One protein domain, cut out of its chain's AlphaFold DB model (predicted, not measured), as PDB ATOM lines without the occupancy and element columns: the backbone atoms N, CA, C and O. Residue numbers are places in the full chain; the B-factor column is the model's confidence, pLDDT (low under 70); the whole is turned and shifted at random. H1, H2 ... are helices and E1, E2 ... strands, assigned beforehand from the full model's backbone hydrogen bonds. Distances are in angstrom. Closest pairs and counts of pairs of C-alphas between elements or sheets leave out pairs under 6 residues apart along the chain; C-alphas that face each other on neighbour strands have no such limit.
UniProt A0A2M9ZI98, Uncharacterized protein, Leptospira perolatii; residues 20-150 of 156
ATOM      1  N   ASN A  20     162.113 129.348 188.549       79.38
ATOM      2  CA  ASN A  20     160.746 129.639 188.966       79.38
ATOM      3  C   ASN A  20     160.105 130.619 187.993       79.38
ATOM      4  O   ASN A  20     160.802 131.354 187.297       79.38
ATOM      5  N   SER A  21     158.781 130.599 187.897       84.06
ATOM      6  CA  SER A  21     158.088 131.700 187.229       84.06
ATOM      7  C   SER A  21     158.311 132.957 188.061       84.06
ATOM      8  O   SER A  21     158.328 132.890 189.290       84.06
ATOM      9  N   ALA A  22     158.532 134.084 187.410       85.12
ATOM     10  CA  ALA A  22     158.641 135.382 188.046       85.12
ATOM     11  C   ALA A  22     157.867 136.398 187.220       85.12
ATOM     12  O   ALA A  22     157.649 136.196 186.030       85.12
ATOM     13  N   GLN A  23     157.462 137.488 187.846       85.44
ATOM     14  CA  GLN A  23     156.769 138.570 187.167       85.44
ATOM     15  C   GLN A  23     157.617 139.835 187.194       85.44
ATOM     16  O   GLN A  23     158.235 140.129 188.210       85.44
ATOM     17  N   ILE A  24     157.645 140.579 186.094       87.19
ATOM     18  CA  ILE A  24     158.279 141.895 186.025       87.19
ATOM     19  C   ILE A  24     157.482 142.877 186.887       87.19
ATOM     20  O   ILE A  24     156.263 142.975 186.755       87.19
ATOM     21  N   THR A  25     158.156 143.610 187.769       81.56
ATOM     22  CA  THR A  25     157.529 144.567 188.688       81.56
ATOM     23  C   THR A  25     157.921 146.003 188.367       81.56
ATOM     24  O   THR A  25     158.989 146.274 187.819       81.56
ATOM     25  N   GLY A  26     157.058 146.940 188.757       73.62
ATOM     26  CA  GLY A  26     157.314 148.379 188.696       73.62
ATOM     27  C   GLY A  26     158.092 148.906 189.901       73.62
ATOM     28  O   GLY A  26     157.835 150.019 190.347       73.62
ATOM     29  N   ASN A  27     158.995 148.113 190.480       75.00
ATOM     30  CA  ASN A  27     159.723 148.534 191.671       75.00
ATOM     31  C   ASN A  27     160.619 149.749 191.392       75.00
ATOM     32  O   ASN A  27     161.414 149.748 190.454       75.00
ATOM     33  N   VAL A  28     160.552 150.754 192.262       70.50
ATOM     34  CA  VAL A  28     161.353 151.982 192.188       70.50
ATOM     35  C   VAL A  28     162.867 151.732 192.207       70.50
ATOM     36  O   VAL A  28     163.604 152.503 191.576       70.50
ATOM     37  N   ASP A  29     163.304 150.637 192.843       74.38
ATOM     38  CA  ASP A  29     164.705 150.186 192.906       74.38
ATOM     39  C   ASP A  29     165.096 149.250 191.753       74.38
ATOM     40  O   ASP A  29     166.222 148.743 191.698       74.38
ATOM     41  N   CYS A  30     164.186 148.971 190.818       82.69
ATOM     42  CA  CYS A  30     164.554 148.351 189.555       82.69
ATOM     43  C   CYS A  30     165.346 149.373 188.717       82.69
ATOM     44  O   CYS A  30     164.777 150.376 188.278       82.69
ATOM     45  N   PRO A  31     166.650 149.150 188.464       86.31
ATOM     46  CA  PRO A  31     167.495 150.141 187.802       86.31
ATOM     47  C   PRO A  31     167.127 150.343 186.330       86.31
ATOM     48  O   PRO A  31     167.357 151.417 185.784       86.31
ATOM     49  N   SER A  32     166.549 149.324 185.685       92.50
ATOM     50  CA  SER A  32     166.153 149.367 184.277       92.50
ATOM     51  C   SER A  32     164.666 149.652 184.061       92.50
ATOM     52  O   SER A  32     164.186 149.513 182.932       92.50
ATOM     53  N   LEU A  33     163.948 150.045 185.122       90.06
ATOM     54  CA  LEU A  33     162.565 150.491 185.031       90.06
ATOM     55  C   LEU A  33     162.497 151.851 184.342       90.06
ATOM     56  O   LEU A  33     163.092 152.834 184.788       90.06
ATOM     57  N   GLU A  34     161.710 151.920 183.279       90.00
ATOM     58  CA  GLU A  34     161.328 153.170 182.646       90.00
ATOM     59  C   GLU A  34     160.338 153.917 183.551       90.00
ATOM     60  O   GLU A  34     159.198 153.492 183.743       90.00
ATOM     61  N   LYS A  35     160.801 155.019 184.151       79.56
ATOM     62  CA  LYS A  35     160.033 155.837 185.103       79.56
ATOM     63  C   LYS A  35     159.220 156.912 184.376       79.56
ATOM     64  O   LYS A  35     159.570 157.320 183.273       79.56
ATOM     65  N   ASN A  36     158.180 157.430 185.036       79.94
ATOM     66  CA  ASN A  36     157.360 158.562 184.566       79.94
ATOM     67  C   ASN A  36     156.616 158.317 183.240       79.94
ATOM     68  O   ASN A  36     156.424 159.236 182.446       79.94
ATOM     69  N   THR A  37     156.178 157.082 183.010       81.12
ATOM     70  CA  THR A  37     155.364 156.694 181.852       81.12
ATOM     71  C   THR A  37     154.103 155.968 182.313       81.12
ATOM     72  O   THR A  37     154.091 155.337 183.367       81.12
ATOM     73  N   PHE A  38     153.038 156.055 181.513       77.81
ATOM     74  CA  PHE A  38     151.764 155.377 181.769       77.81
ATOM     75  C   PHE A  38     151.850 153.853 181.577       77.81
ATOM     76  O   PHE A  38     151.013 153.107 182.074       77.81
ATOM     77  N   SER A  39     152.862 153.374 180.854       83.38
ATOM     78  CA  SER A  39     153.078 151.947 180.603       83.38
ATOM     79  C   SER A  39     154.551 151.613 180.837       83.38
ATOM     80  O   SER A  39     155.316 151.501 179.876       83.38
ATOM     81  N   PRO A  40     154.980 151.534 182.110       86.25
ATOM     82  CA  PRO A  40     156.374 151.305 182.451       86.25
ATOM     83  C   PRO A  40     156.858 149.956 181.932       86.25
ATOM     84  O   PRO A  40     156.145 148.948 181.955       86.25
ATOM     85  N   THR A  41     158.105 149.948 181.473       94.19
ATOM     86  CA  THR A  41     158.783 148.746 180.997       94.19
ATOM     87  C   THR A  41     160.102 148.557 181.724       94.19
ATOM     88  O   THR A  41     160.707 149.513 182.204       94.19
ATOM     89  N   VAL A  42     160.551 147.313 181.804       94.44
ATOM     90  CA  VAL A  42     161.860 146.934 182.328       94.44
ATOM     91  C   VAL A  42     162.715 146.455 181.165       94.44
ATOM     92  O   VAL A  42     162.303 145.584 180.393       94.44
ATOM     93  N   SER A  43     163.909 147.030 181.034       96.69
ATOM     94  CA  SER A  43     164.862 146.600 180.007       96.69
ATOM     95  C   SER A  43     165.551 145.298 180.413       96.69
ATOM     96  O   SER A  43     166.010 145.159 181.553       96.69
ATOM     97  N   ILE A  44     165.621 144.369 179.461       96.81
ATOM     98  CA  ILE A  44     166.288 143.072 179.559       96.81
ATOM     99  C   ILE A  44     167.568 143.141 178.731       96.81
ATOM    100  O   ILE A  44     167.536 143.506 177.556       96.81
ATOM    101  N   PHE A  45     168.691 142.797 179.342       97.81
ATOM    102  CA  PHE A  45     170.026 142.968 178.782       97.81
ATOM    103  C   PHE A  45     170.562 141.671 178.164       97.81
ATOM    104  O   PHE A  45     170.225 140.574 178.611       97.81
ATOM    105  N   ALA A  46     171.416 141.790 177.146       96.69
ATOM    106  CA  ALA A  46     172.084 140.649 176.510       96.69
ATOM    107  C   ALA A  46     173.070 139.939 177.457       96.69
ATOM    108  O   ALA A  46     173.271 138.728 177.372       96.69
ATOM    109  N   GLU A  47     173.656 140.697 178.384       96.00
ATOM    110  CA  GLU A  47     174.697 140.271 179.322       96.00
ATOM    111  C   GLU A  47     174.373 140.779 180.740       96.00
ATOM    112  O   GLU A  47     173.564 141.702 180.876       96.00
ATOM    113  N   PRO A  48     174.962 140.204 181.811       92.88
ATOM    114  CA  PRO A  48     174.751 140.651 183.191       92.88
ATOM    115  C   PRO A  48     175.479 141.976 183.509       92.88
ATOM    116  O   PRO A  48     176.263 142.050 184.455       92.88
ATOM    117  N   ASP A  49     175.217 143.013 182.713       92.38
ATOM    118  CA  ASP A  49     175.763 144.369 182.825       92.38
ATOM    119  C   ASP A  49     174.670 145.393 182.463       92.38
ATOM    120  O   ASP A  49     173.984 145.262 181.451       92.38
ATOM    121  N   SER A  50     174.517 146.441 183.277       87.88
ATOM    122  CA  SER A  50     173.550 147.525 183.058       87.88
ATOM    123  C   SER A  50     173.850 148.383 181.827       87.88
ATOM    124  O   SER A  50     172.968 149.108 181.372       87.88
ATOM    125  N   ASN A  51     175.077 148.330 181.305       93.06
ATOM    126  CA  ASN A  51     175.481 149.031 180.085       93.06
ATOM    127  C   ASN A  51     175.386 148.150 178.831       93.06
ATOM    128  O   ASN A  51     175.652 148.629 177.726       93.06
ATOM    129  N   ALA A  52     175.042 146.868 178.985       95.62
ATOM    130  CA  ALA A  52     174.908 145.962 177.856       95.62
ATOM    131  C   ALA A  52     173.733 146.358 176.951       95.62
ATOM    132  O   ALA A  52     172.822 147.102 177.321       95.62
ATOM    133  N   THR A  53     173.740 145.825 175.732       97.38
ATOM    134  CA  THR A  53     172.642 146.027 174.787       97.38
ATOM    135  C   THR A  53     171.333 145.469 175.345       97.38
ATOM    136  O   THR A  53     171.291 144.359 175.879       97.38
ATOM    137  N   VAL A  54     170.251 146.230 175.185       97.50
ATOM    138  CA  VAL A  54     168.895 145.790 175.526       97.50
ATOM    139  C   VAL A  54     168.385 144.848 174.436       97.50
ATOM    140  O   VAL A  54     168.291 145.243 173.275       97.50
ATOM    141  N   VAL A  55     168.047 143.613 174.807       96.88
ATOM    142  CA  VAL A  55     167.487 142.596 173.896       96.88
ATOM    143  C   VAL A  55     165.966 142.642 173.839       96.88
ATOM    144  O   VAL A  55     165.368 142.281 172.830       96.88
ATOM    145  N   GLU A  56     165.327 143.101 174.914       96.62
ATOM    146  CA  GLU A  56     163.875 143.215 175.008       96.62
ATOM    147  C   GLU A  56     163.495 144.252 176.070       96.62
ATOM    148  O   GLU A  56     164.207 144.439 177.055       96.62
ATOM    149  N   LYS A  57     162.356 144.921 175.887       95.94
ATOM    150  CA  LYS A  57     161.690 145.691 176.942       95.94
ATOM    151  C   LYS A  57     160.391 144.987 177.289       95.94
ATOM    152  O   LYS A  57     159.553 144.792 176.409       95.94
ATOM    153  N   LEU A  58     160.229 144.614 178.551       93.69
ATOM    154  CA  LEU A  58     159.027 143.936 179.021       93.69
ATOM    155  C   LEU A  58     158.141 144.910 179.789       93.69
ATOM    156  O   LEU A  58     158.657 145.593 180.676       93.69
ATOM    157  N   PRO A  59     156.831 144.978 179.508       91.06
ATOM    158  CA  PRO A  59     155.924 145.725 180.364       91.06
ATOM    159  C   PRO A  59     155.930 145.142 181.780       91.06
ATOM    160  O   PRO A  59     156.124 143.932 181.968       91.06
ATOM    161  N   VAL A  60     155.702 146.003 182.773       85.75
ATOM    162  CA  VAL A  60     155.367 145.550 184.129       85.75
ATOM    163  C   VAL A  60     154.202 144.557 184.046       85.75
ATOM    164  O   VAL A  60     153.375 144.636 183.142       85.75
ATOM    165  N   GLU A  61     154.196 143.572 184.942       82.38
ATOM    166  CA  GLU A  61     153.276 142.426 184.968       82.38
ATOM    167  C   GLU A  61     153.561 141.296 183.976       82.38
ATOM    168  O   GLU A  61     152.971 140.221 184.087       82.38
ATOM    169  N   SER A  62     154.540 141.456 183.082       87.62
ATOM    170  CA  SER A  62     154.989 140.347 182.231       87.62
ATOM    171  C   SER A  62     155.482 139.168 183.064       87.62
ATOM    172  O   SER A  62     156.316 139.338 183.954       87.62
ATOM    173  N   VAL A  63     155.037 137.957 182.731       87.00
ATOM    174  CA  VAL A  63     155.519 136.724 183.363       87.00
ATOM    175  C   VAL A  63     156.687 136.151 182.565       87.00
ATOM    176  O   VAL A  63     156.637 136.034 181.342       87.00
ATOM    177  N   VAL A  64     157.749 135.783 183.275       89.31
ATOM    178  CA  VAL A  64     158.999 135.242 182.738       89.31
ATOM    179  C   VAL A  64     159.431 134.015 183.530       89.31
ATOM    180  O   VAL A  64     158.994 133.777 184.659       89.31
ATOM    181  N   ARG A  65     160.340 133.228 182.963       88.00
ATOM    182  CA  ARG A  65     161.074 132.204 183.707       88.00
ATOM    183  C   ARG A  65     162.354 132.820 184.247       88.00
ATOM    184  O   ARG A  65     163.128 133.346 183.464       88.00
ATOM    185  N   VAL A  66     162.616 132.731 185.547       87.31
ATOM    186  CA  VAL A  66     163.904 133.134 186.133       87.31
ATOM    187  C   VAL A  66     164.736 131.904 186.485       87.31
ATOM    188  O   VAL A  66     164.201 130.915 186.989       87.31
ATOM    189  N   TYR A  67     166.043 131.966 186.234       85.44
ATOM    190  CA  TYR A  67     167.008 130.898 186.498       85.44
ATOM    191  C   TYR A  67     168.024 131.312 187.552       85.44
ATOM    192  O   TYR A  67     168.451 132.464 187.601       85.44
ATOM    193  N   ASP A  68     168.431 130.349 188.381       76.50
ATOM    194  CA  ASP A  68     169.489 130.502 189.384       76.50
ATOM    195  C   ASP A  68     169.320 131.758 190.248       76.50
ATOM    196  O   ASP A  68     170.288 132.393 190.665       76.50
ATOM    197  N   TYR A  69     168.068 132.115 190.532       73.31
ATOM    198  CA  TYR A  69     167.690 133.374 191.174       73.31
ATOM    199  C   TYR A  69     168.035 133.422 192.669       73.31
ATOM    200  O   TYR A  69     167.869 134.452 193.322       73.31
ATOM    201  N   ARG A  70     168.513 132.305 193.236       69.81
ATOM    202  CA  ARG A  70     168.980 132.250 194.622       69.81
ATOM    203  C   ARG A  70     170.176 133.179 194.779       69.81
ATOM    204  O   ARG A  70     171.209 132.999 194.133       69.81
ATOM    205  N   ASN A  71     170.015 134.152 195.662       65.75
ATOM    206  CA  ASN A  71     171.007 135.172 195.926       65.75
ATOM    207  C   ASN A  71     171.631 134.956 197.324       65.75
ATOM    208  O   ASN A  71     170.949 134.529 198.262       65.75
ATOM    209  N   HIS A  72     172.948 135.141 197.443       61.50
ATOM    210  CA  HIS A  72     173.723 134.888 198.664       61.50
ATOM    211  C   HIS A  72     174.357 136.192 199.154       61.50
ATOM    212  O   HIS A  72     174.862 136.962 198.353       61.50
ATOM    213  N   GLU A  73     174.408 136.411 200.472       60.62
ATOM    214  CA  GLU A  73     174.935 137.658 201.071       60.62
ATOM    215  C   GLU A  73     176.340 137.994 200.602       60.62
ATOM    216  O   GLU A  73     176.640 139.118 200.228       60.62
ATOM    217  N   ARG A  74     177.206 136.981 200.645       63.34
ATOM    218  CA  ARG A  74     178.632 137.143 200.378       63.34
ATOM    219  C   ARG A  74     178.911 137.358 198.895       63.34
ATOM    220  O   ARG A  74     179.974 137.855 198.569       63.34
ATOM    221  N   ASN A  75     177.967 136.974 198.033       66.31
ATOM    222  CA  ASN A  75     178.077 137.028 196.580       66.31
ATOM    223  C   ASN A  75     176.730 137.481 195.993       66.31
ATOM    224  O   ASN A  75     176.001 136.648 195.434       66.31
ATOM    225  N   PRO A  76     176.364 138.766 196.165       70.56
ATOM    226  CA  PRO A  76     175.100 139.266 195.671       70.56
ATOM    227  C   PRO A  76     175.108 139.259 194.141       70.56
ATOM    228  O   PRO A  76     175.981 139.838 193.497       70.56
ATOM    229  N   LYS A  77     174.115 138.607 193.545       76.25
ATOM    230  CA  LYS A  77     173.843 138.706 192.117       76.25
ATOM    231  C   LYS A  77     173.197 140.055 191.847       76.25
ATOM    232  O   LYS A  77     172.143 140.353 192.399       76.25
ATOM    233  N   LEU A  78     173.825 140.841 190.981       83.75
ATOM    234  CA  LEU A  78     173.258 142.090 190.465       83.75
ATOM    235  C   LEU A  78     172.354 141.846 189.253       83.75
ATOM    236  O   LEU A  78     171.503 142.669 188.945       83.75
ATOM    237  N   PHE A  79     172.508 140.687 188.610       88.50
ATOM    238  CA  PHE A  79     171.707 140.252 187.476       88.50
ATOM    239  C   PHE A  79     171.336 138.785 187.624       88.50
ATOM    240  O   PHE A  79     172.118 137.964 188.114       88.50
ATOM    241  N   VAL A  80     170.139 138.452 187.167       89.94
ATOM    242  CA  VAL A  80     169.667 137.079 187.030       89.94
ATOM    243  C   VAL A  80     169.210 136.836 185.612       89.94
ATOM    244  O   VAL A  80     168.698 137.730 184.937       89.94
ATOM    245  N   ARG A  81     169.418 135.603 185.170       92.81
ATOM    246  CA  ARG A  81     169.021 135.169 183.845       92.81
ATOM    247  C   ARG A  81     167.523 134.908 183.832       92.81
ATOM    248  O   ARG A  81     167.009 134.208 184.710       92.81
ATOM    249  N   ILE A  82     166.846 135.439 182.826       92.25
ATOM    250  CA  ILE A  82     165.434 135.198 182.572       92.25
ATOM    251  C   ILE A  82     165.208 134.698 181.150       92.25
ATOM    252  O   ILE A  82     165.974 135.018 180.244       92.25
ATOM    253  N   LYS A  83     164.115 133.965 180.954       90.56
ATOM    254  CA  LYS A  83     163.569 133.630 179.646       90.56
ATOM    255  C   LYS A  83     162.149 134.158 179.508       90.56
ATOM    256  O   LYS A  83     161.311 133.963 180.391       90.56
ATOM    257  N   THR A  84     161.920 134.855 178.409       89.88
ATOM    258  CA  THR A  84     160.633 135.391 177.972       89.88
ATOM    259  C   THR A  84     160.036 134.446 176.927       89.88
ATOM    260  O   THR A  84     160.636 133.431 176.572       89.88
ATOM    261  N   SER A  85     158.864 134.778 176.388       83.88
ATOM    262  CA  SER A  85     158.299 134.038 175.253       83.88
ATOM    263  C   SER A  85     159.105 134.197 173.956       83.88
ATOM    264  O   SER A  85     158.891 133.434 173.015       83.88
ATOM    265  N   LYS A  86     160.017 135.179 173.884       86.50
ATOM    266  CA  LYS A  86     160.755 135.539 172.662       86.50
ATOM    267  C   LYS A  86     162.266 135.387 172.797       86.50
ATOM    268  O   LYS A  86     162.909 134.958 171.846       86.50
ATOM    269  N   ASN A  87     162.826 135.740 173.951       90.88
ATOM    270  CA  ASN A  87     164.264 135.866 174.158       90.88
ATOM    271  C   ASN A  87     164.703 135.304 175.511       90.88
ATOM    272  O   ASN A  87     163.910 135.077 176.423       90.88
ATOM    273  N   GLU A  88     166.011 135.135 175.653       92.69
ATOM    274  CA  GLU A  88     166.674 134.957 176.938       92.69
ATOM    275  C   GLU A  88     167.569 136.174 177.195       92.69
ATOM    276  O   GLU A  88     168.117 136.754 176.258       92.69
ATOM    277  N   GLY A  89     167.701 136.584 178.452       95.19
ATOM    278  CA  GLY A  89     168.509 137.745 178.806       95.19
ATOM    279  C   GLY A  89     168.681 137.909 180.306       95.19
ATOM    280  O   GLY A  89     168.422 136.993 181.088       95.19
ATOM    281  N   TRP A  90     169.138 139.086 180.709       95.88
ATOM    282  CA  TRP A  90     169.539 139.391 182.073       95.88
ATOM    283  C   TRP A  90     168.799 140.610 182.592       95.88
ATOM    284  O   TRP A  90     168.603 141.595 181.885       95.88
ATOM    285  N   VAL A  91     168.386 140.553 183.850       93.56
ATOM    286  CA  VAL A  91     167.681 141.654 184.506       93.56
ATOM    287  C   VAL A  91     168.078 141.714 185.970       93.56
ATOM    288  O   VAL A  91     168.487 140.703 186.549       93.56
ATOM    289  N   SER A  92     167.961 142.894 186.575       89.06
ATOM    290  CA  SER A  92     168.159 143.011 188.012       89.06
ATOM    291  C   SER A  92     167.118 142.166 188.760       89.06
ATOM    292  O   SER A  92     165.919 142.285 188.494       89.06
ATOM    293  N   PRO A  93     167.552 141.373 189.750       82.75
ATOM    294  CA  PRO A  93     166.727 140.860 190.834       82.75
ATOM    295  C   PRO A  93     165.619 141.786 191.335       82.75
ATOM    296  O   PRO A  93     164.488 141.355 191.522       82.75
ATOM    297  N   SER A  94     165.919 143.069 191.534       80.56
ATOM    298  CA  SER A  94     164.956 144.023 192.095       80.56
ATOM    299  C   SER A  94     163.756 144.304 191.184       80.56
ATOM    300  O   SER A  94     162.792 144.909 191.641       80.56
ATOM    301  N   CYS A  95     163.792 143.867 189.924       85.94
ATOM    302  CA  CYS A  95     162.724 144.056 188.946       85.94
ATOM    303  C   CYS A  95     161.726 142.890 188.890       85.94
ATOM    304  O   CYS A  95     160.901 142.844 187.978       85.94
ATOM    305  N   LEU A  96     161.848 141.895 189.772       85.06
ATOM    306  CA  LEU A  96     161.165 140.616 189.623       85.06
ATOM    307  C   LEU A  96     160.439 140.192 190.908       85.06
ATOM    308  O   LEU A  96     160.978 140.286 192.009       85.06
ATOM    309  N   LEU A  97     159.242 139.629 190.736       81.25
ATOM    310  CA  LEU A  97     158.464 138.948 191.763       81.25
ATOM    311  C   LEU A  97     158.526 137.426 191.553       81.25
ATOM    312  O   LEU A  97     157.779 136.884 190.736       81.25
ATOM    313  N   VAL A  98     159.420 136.710 192.239       78.50
ATOM    314  CA  VAL A  98     159.556 135.251 192.069       78.50
ATOM    315  C   VAL A  98     158.342 134.525 192.637       78.50
ATOM    316  O   VAL A  98     157.838 134.856 193.704       78.50
ATOM    317  N   ASN A  99     157.887 133.499 191.921       73.00
ATOM    318  CA  ASN A  99     156.670 132.727 192.171       73.00
ATOM    319  C   ASN A  99     155.368 133.527 192.113       73.00
ATOM    320  O   ASN A  99     154.326 132.945 192.419       73.00
ATOM    321  N   GLN A 100     155.423 134.807 191.722       69.44
ATOM    322  CA  GLN A 100     154.285 135.732 191.796       69.44
ATOM    323  C   GLN A 100     153.702 135.809 193.216       69.44
ATOM    324  O   GLN A 100     152.513 136.023 193.418       69.44
ATOM    325  N   ASP A 101     154.555 135.579 194.210       68.12
ATOM    326  CA  ASP A 101     154.196 135.527 195.614       68.12
ATOM    327  C   ASP A 101     155.130 136.497 196.330       68.12
ATOM    328  O   ASP A 101     156.307 136.185 196.484       68.12
ATOM    329  N   PRO A 102     154.657 137.683 196.727       64.06
ATOM    330  CA  PRO A 102     155.492 138.680 197.380       64.06
ATOM    331  C   PRO A 102     156.207 138.220 198.657       64.06
ATOM    332  O   PRO A 102     157.334 138.652 198.900       64.06
ATOM    333  N   GLU A 103     155.617 137.307 199.432       60.75
ATOM    334  CA  GLU A 103     156.233 136.743 200.643       60.75
ATOM    335  C   GLU A 103     157.363 135.765 200.296       60.75
ATOM    336  O   GLU A 103     158.361 135.651 201.014       60.75
ATOM    337  N   LYS A 104     157.228 135.062 199.164       59.66
ATOM    338  CA  LYS A 104     158.227 134.105 198.658       59.66
ATOM    339  C   LYS A 104     159.139 134.678 197.581       59.66
ATOM    340  O   LYS A 104     160.104 134.013 197.185       59.66
ATOM    341  N   SER A 105     158.864 135.893 197.125       59.69
ATOM    342  CA  SER A 105     159.651 136.634 196.156       59.69
ATOM    343  C   SER A 105     160.852 137.234 196.856       59.69
ATOM    344  O   SER A 105     161.007 138.437 197.063       59.69
ATOM    345  N   VAL A 106     161.721 136.330 197.265       53.50
ATOM    346  CA  VAL A 106     162.940 136.661 197.956       53.50
ATOM    347  C   VAL A 106     164.026 136.743 196.891       53.50
ATOM    348  O   VAL A 106     164.727 135.761 196.630       53.50
ATOM    349  N   PHE A 107     164.213 137.921 196.290       56.34
ATOM    350  CA  PHE A 107     165.542 138.273 195.794       56.34
ATOM    351  C   PHE A 107     166.399 138.563 196.998       56.34
ATOM    352  O   PHE A 107     166.535 139.681 197.476       56.34
ATOM    353  N   LYS A 108     166.890 137.459 197.537       44.00
ATOM    354  CA  LYS A 108     167.575 137.370 198.798       44.00
ATOM    355  C   LYS A 108     168.861 138.189 198.770       44.00
ATOM    356  O   LYS A 108     169.941 137.663 198.513       44.00
ATOM    357  N   TRP A 109     168.761 139.475 199.061       42.66
ATOM    358  CA  TRP A 109     169.885 140.213 199.606       42.66
ATOM    359  C   TRP A 109     170.190 139.567 200.949       42.66
ATOM    360  O   TRP A 109     169.559 139.873 201.949       42.66
ATOM    361  N   ALA A 110     171.111 138.604 200.925       37.47
ATOM    362  CA  ALA A 110     171.555 137.836 202.075       37.47
ATOM    363  C   ALA A 110     170.532 136.871 202.697       37.47
ATOM    364  O   ALA A 110     169.414 137.222 203.051       37.47
ATOM    365  N   TYR A 111     170.925 135.610 202.912       40.28
ATOM    366  CA  TYR A 111     170.282 134.759 203.924       40.28
ATOM    367  C   TYR A 111     170.617 135.377 205.295       40.28
ATOM    368  O   TYR A 111     171.532 134.920 205.970       40.28
ATOM    369  N   LYS A 112     169.901 136.433 205.683       44.00
ATOM    370  CA  LYS A 112     169.894 136.974 207.042       44.00
ATOM    371  C   LYS A 112     168.660 136.465 207.784       44.00
ATOM    372  O   LYS A 112     167.613 136.245 207.179       44.00
ATOM    373  N   LYS A 113     168.806 136.222 209.086       49.28
ATOM    374  CA  LYS A 113     167.721 135.761 209.973       49.28
ATOM    375  C   LYS A 113     166.631 136.830 210.143       49.28
ATOM    376  O   LYS A 113     165.480 136.494 210.381       49.28
ATOM    377  N   ASP A 114     167.025 138.090 210.036       53.94
ATOM    378  CA  ASP A 114     166.257 139.321 210.224       53.94
ATOM    379  C   ASP A 114     165.875 139.995 208.892       53.94
ATOM    380  O   ASP A 114     165.476 141.154 208.868       53.94
ATOM    381  N   TYR A 115     166.004 139.276 207.772       53.78
ATOM    382  CA  TYR A 115     165.654 139.786 206.448       53.78
ATOM    383  C   TYR A 115     164.137 139.967 206.296       53.78
ATOM    384  O   TYR A 115     163.373 139.033 206.558       53.78
ATOM    385  N   LYS A 116     163.723 141.134 205.796       52.88
ATOM    386  CA  LYS A 116     162.336 141.432 205.435       52.88
ATOM    387  C   LYS A 116     162.115 141.176 203.933       52.88
ATOM    388  O   LYS A 116     162.953 141.600 203.136       52.88
ATOM    389  N   PRO A 117     161.047 140.461 203.529       53.03
ATOM    390  CA  PRO A 117     160.683 140.280 202.127       53.03
ATOM    391  C   PRO A 117     160.655 141.599 201.355       53.03
ATOM    392  O   PRO A 117     160.346 142.644 201.915       53.03
ATOM    393  N   PHE A 118     160.890 141.506 200.045       52.16
ATOM    394  CA  PHE A 118     160.836 142.611 199.079       52.16
ATOM    395  C   PHE A 118     159.547 143.444 199.129       52.16
ATOM    396  O   PHE A 118     159.501 144.525 198.579       52.16
ATOM    397  N   ASN A 119     158.497 142.927 199.755       55.28
ATOM    398  CA  ASN A 119     157.263 143.643 200.018       55.28
ATOM    399  C   ASN A 119     156.746 143.239 201.409       55.28
ATOM    400  O   ASN A 119     155.601 142.843 201.529       55.28
ATOM    401  N   SER A 120     157.570 143.203 202.461       56.47
ATOM    402  CA  SER A 120     157.030 142.918 203.803       56.47
ATOM    403  C   SER A 120     156.007 144.009 204.147       56.47
ATOM    404  O   SER A 120     156.373 145.184 204.121       56.47
ATOM    405  N   PRO A 121     154.750 143.681 204.478       55.12
ATOM    406  CA  PRO A 121     153.734 144.690 204.771       55.12
ATOM    407  C   PRO A 121     154.078 145.463 206.048       55.12
ATOM    408  O   PRO A 121     153.595 146.569 206.257       55.12
ATOM    409  N   GLU A 122     154.958 144.906 206.878       59.75
ATOM    410  CA  GLU A 122     155.504 145.525 208.080       59.75
ATOM    411  C   GLU A 122     156.770 146.369 207.818       59.75
ATOM    412  O   GLU A 122     157.354 146.899 208.766       59.75
ATOM    413  N   ASP A 123     157.244 146.487 206.570       57.72
ATOM    414  CA  ASP A 123     158.415 147.302 206.208       57.72
ATOM    415  C   ASP A 123     158.044 148.666 205.623       57.72
ATOM    416  O   ASP A 123     158.404 149.015 204.497       57.72
ATOM    417  N   LEU A 124     157.330 149.452 206.429       59.06
ATOM    418  CA  LEU A 124     156.859 150.784 206.052       59.06
ATOM    419  C   LEU A 124     157.993 151.789 205.796       59.06
ATOM    420  O   LEU A 124     157.750 152.788 205.137       59.06
ATOM    421  N   ASP A 125     159.216 151.523 206.263       58.59
ATOM    422  CA  ASP A 125     160.376 152.401 206.043       58.59
ATOM    423  C   ASP A 125     160.823 152.429 204.569       58.59
ATOM    424  O   ASP A 125     161.324 153.444 204.084       58.59
ATOM    425  N   HIS A 126     160.635 151.317 203.851       52.56
ATOM    426  CA  HIS A 126     161.015 151.171 202.439       52.56
ATOM    427  C   HIS A 126     159.791 151.100 201.519       52.56
ATOM    428  O   HIS A 126     159.845 151.540 200.370       52.56
ATOM    429  N   TYR A 127     158.667 150.600 202.037       53.19
ATOM    430  CA  TYR A 127     157.415 150.437 201.312       53.19
ATOM    431  C   TYR A 127     156.295 151.116 202.098       53.19
ATOM    432  O   TYR A 127     155.515 150.456 202.777       53.19
ATOM    433  N   ASN A 128     156.201 152.447 201.993       52.31
ATOM    434  CA  ASN A 128     155.237 153.272 202.745       52.31
ATOM    435  C   ASN A 128     153.771 152.787 202.649       52.31
ATOM    436  O   ASN A 128     152.977 153.086 203.535       52.31
ATOM    437  N   ASN A 129     153.420 152.040 201.593       47.03
ATOM    438  CA  ASN A 129     152.081 151.487 201.357       47.03
ATOM    439  C   ASN A 129     151.983 149.958 201.594       47.03
ATOM    440  O   ASN A 129     150.954 149.358 201.302       47.03
ATOM    441  N   GLY A 130     153.038 149.291 202.079       51.09
ATOM    442  CA  GLY A 130     153.071 147.834 202.277       51.09
ATOM    443  C   GLY A 130     152.726 147.024 201.014       51.09
ATOM    444  O   GLY A 130     153.136 147.368 199.905       51.09
ATOM    445  N   TYR A 131     151.940 145.949 201.177       42.25
ATOM    446  CA  TYR A 131     151.359 145.167 200.068       42.25
ATOM    447  C   TYR A 131     150.271 145.917 199.275       42.25
ATOM    448  O   TYR A 131     149.775 145.387 198.282       42.25
ATOM    449  N   GLU A 132     149.861 147.114 199.699       45.28
ATOM    450  CA  GLU A 132     148.631 147.771 199.241       45.28
ATOM    451  C   GLU A 132     148.823 148.710 198.043       45.28
ATOM    452  O   GLU A 132     148.067 149.664 197.865       45.28
ATOM    453  N   PHE A 133     149.786 148.435 197.163       49.16
ATOM    454  CA  PHE A 133     149.677 148.963 195.802       49.16
ATOM    455  C   PHE A 133     148.527 148.218 195.116       49.16
ATOM    456  O   PHE A 133     148.611 147.007 194.896       49.16
ATOM    457  N   GLU A 134     147.422 148.914 194.836       52.12
ATOM    458  CA  GLU A 134     146.216 148.324 194.228       52.12
ATOM    459  C   GLU A 134     146.528 147.610 192.903       52.12
ATOM    460  O   GLU A 134     145.913 146.589 192.581       52.12
ATOM    461  N   GLU A 135     147.550 148.069 192.176       51.19
ATOM    462  CA  GLU A 135     148.042 147.417 190.962       51.19
ATOM    463  C   GLU A 135     148.643 146.029 191.254       51.19
ATOM    464  O   GLU A 135     148.474 145.094 190.479       51.19
ATOM    465  N   LEU A 136     149.297 145.854 192.408       49.72
ATOM    466  CA  LEU A 136     149.955 144.599 192.794       49.72
ATOM    467  C   LEU A 136     149.028 143.619 193.538       49.72
ATOM    468  O   LEU A 136     149.268 142.409 193.567       49.72
ATOM    469  N   LYS A 137     147.956 144.120 194.150       51.59
ATOM    470  CA  LYS A 137     146.973 143.312 194.892       51.59
ATOM    471  C   LYS A 137     146.122 142.428 193.982       51.59
ATOM    472  O   LYS A 137     145.717 141.333 194.376       51.59
ATOM    473  N   ASN A 138     145.877 142.902 192.764       55.94
ATOM    474  CA  ASN A 138     145.056 142.223 191.767       55.94
ATOM    475  C   ASN A 138     145.885 141.395 190.781       55.94
ATOM    476  O   ASN A 138     145.348 140.944 189.767       55.94
ATOM    477  N   LEU A 139     147.178 141.183 191.065       54.19
ATOM    478  CA  LEU A 139     148.038 140.457 190.144       54.19
ATOM    479  C   LEU A 139     147.468 139.073 189.835       54.19
ATOM    480  O   LEU A 139     147.020 138.369 190.752       54.19
ATOM    481  N   PRO A 140     147.522 138.656 188.558       52.56
ATOM    482  CA  PRO A 140     147.123 137.321 188.165       52.56
ATOM    483  C   PRO A 140     147.905 136.289 188.977       52.56
ATOM    484  O   PRO A 140     149.111 136.104 188.817       52.56
ATOM    485  N   LYS A 141     147.194 135.597 189.870       53.44
ATOM    486  CA  LYS A 141     147.725 134.426 190.583       53.44
ATOM    487  C   LYS A 141     147.815 133.213 189.656       53.44
ATOM    488  O   LYS A 141     148.511 132.246 189.970       53.44
ATOM    489  N   GLU A 142     147.096 133.263 188.532       53.53
ATOM    490  CA  GLU A 142     147.232 132.309 187.442       53.53
ATOM    491  C   GLU A 142     148.585 132.511 186.761       53.53
ATOM    492  O   GLU A 142     148.904 133.553 186.190       53.53
ATOM    493  N   LYS A 143     149.419 131.488 186.907       59.06
ATOM    494  CA  LYS A 143     150.794 131.454 186.427       59.06
ATOM    495  C   LYS A 143     150.771 131.145 184.939       59.06
ATOM    496  O   LYS A 143     150.106 130.187 184.552       59.06
ATOM    497  N   VAL A 144     151.570 131.847 184.135       66.06
ATOM    498  CA  VAL A 144     151.896 131.335 182.797       66.06
ATOM    499  C   VAL A 144     152.570 129.971 182.992       66.06
ATOM    500  O   VAL A 144     153.573 129.895 183.725       66.06
ATOM    501  N   PRO A 145     152.013 128.884 182.425       68.38
ATOM    502  CA  PRO A 145     152.571 127.556 182.582       68.38
ATOM    503  C   PRO A 145     154.039 127.540 182.178       68.38
ATOM    504  O   PRO A 145     154.433 128.099 181.156       68.38
ATOM    505  N   LEU A 146     154.863 126.838 182.958       65.06
ATOM    506  CA  LEU A 146     156.282 126.679 182.636       65.06
ATOM    507  C   LEU A 146     156.492 126.128 181.213       65.06
ATOM    508  O   LEU A 146     157.471 126.475 180.560       65.06
ATOM    509  N   ALA A 147     155.537 125.322 180.746       71.31
ATOM    510  CA  ALA A 147     155.435 124.814 179.383       71.31
ATOM    511  C   ALA A 147     155.610 125.869 178.303       71.31
ATOM    512  O   ALA A 147     156.252 125.625 177.290       71.31
ATOM    513  N   GLU A 148     155.008 127.028 178.527       75.94
ATOM    514  CA  GLU A 148     154.892 128.071 177.523       75.94
ATOM    515  C   GLU A 148     156.155 128.932 177.482       75.94
ATOM    516  O   GLU A 148     156.565 129.384 176.419       75.94
ATOM    517  N   LEU A 149     156.806 129.125 178.634       73.50
ATOM    518  CA  LEU A 149     157.980 129.994 178.764       73.50
ATOM    519  C   LEU A 149     159.312 129.259 178.596       73.50
ATOM    520  O   LEU A 149     160.304 129.858 178.188       73.50
ATOM    521  N   ALA A 150     159.361 127.978 178.952       74.62
ATOM    522  CA  ALA A 150     160.565 127.162 178.858       74.62
ATOM    523  C   ALA A 150     160.198 125.710 178.502       74.62
ATOM    524  O   ALA A 150     160.391 124.806 179.327       74.62
TER     525      ALA A 150
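This is residues 20 to 150 of the 156 residues of an uncharacterized protein of Leptospira perolatii (UniProt A0A2M9ZI98). Little is regular here: a curled sheet and the hairpin E2 and E3 make a small crossed sandwich, while residues 99 to 133 bear no named element. The printed part has 131 residues, 40 in named elements, E1 to E7 then H1 and H2, mostly strand. It is compact, radius of gyration of the C-alphas 14.1 A, spanning 37 by 35 by 32 A.

Find C-alpha 20 at (160.746, 129.639, 188.966), beginning E1, residues 20-24. E4 is 63-67, E5 80-83, E6 88-91, E7 96-98, E2 41-45, E3 54-59, H1 134-137; H2, 146-149, ends at (157.980, 129.994, 178.764).

The antiparallel sheet E6 E5 E4 E1 E7 is strongly twisted; N 22 and O 64 are within hydrogen-bond range, 2.8 A. E2 and E3 face it, strands at 61 degrees; Phe 45 and Trp 90, the closest C-alphas of E2 and E6, are 4.9 A apart. H2 only grazes the sheet; H1 is not on it.

Among the long links is E7 to H1. Look for pLDDT under 70 in residues 70 to 75 and 100 to 146.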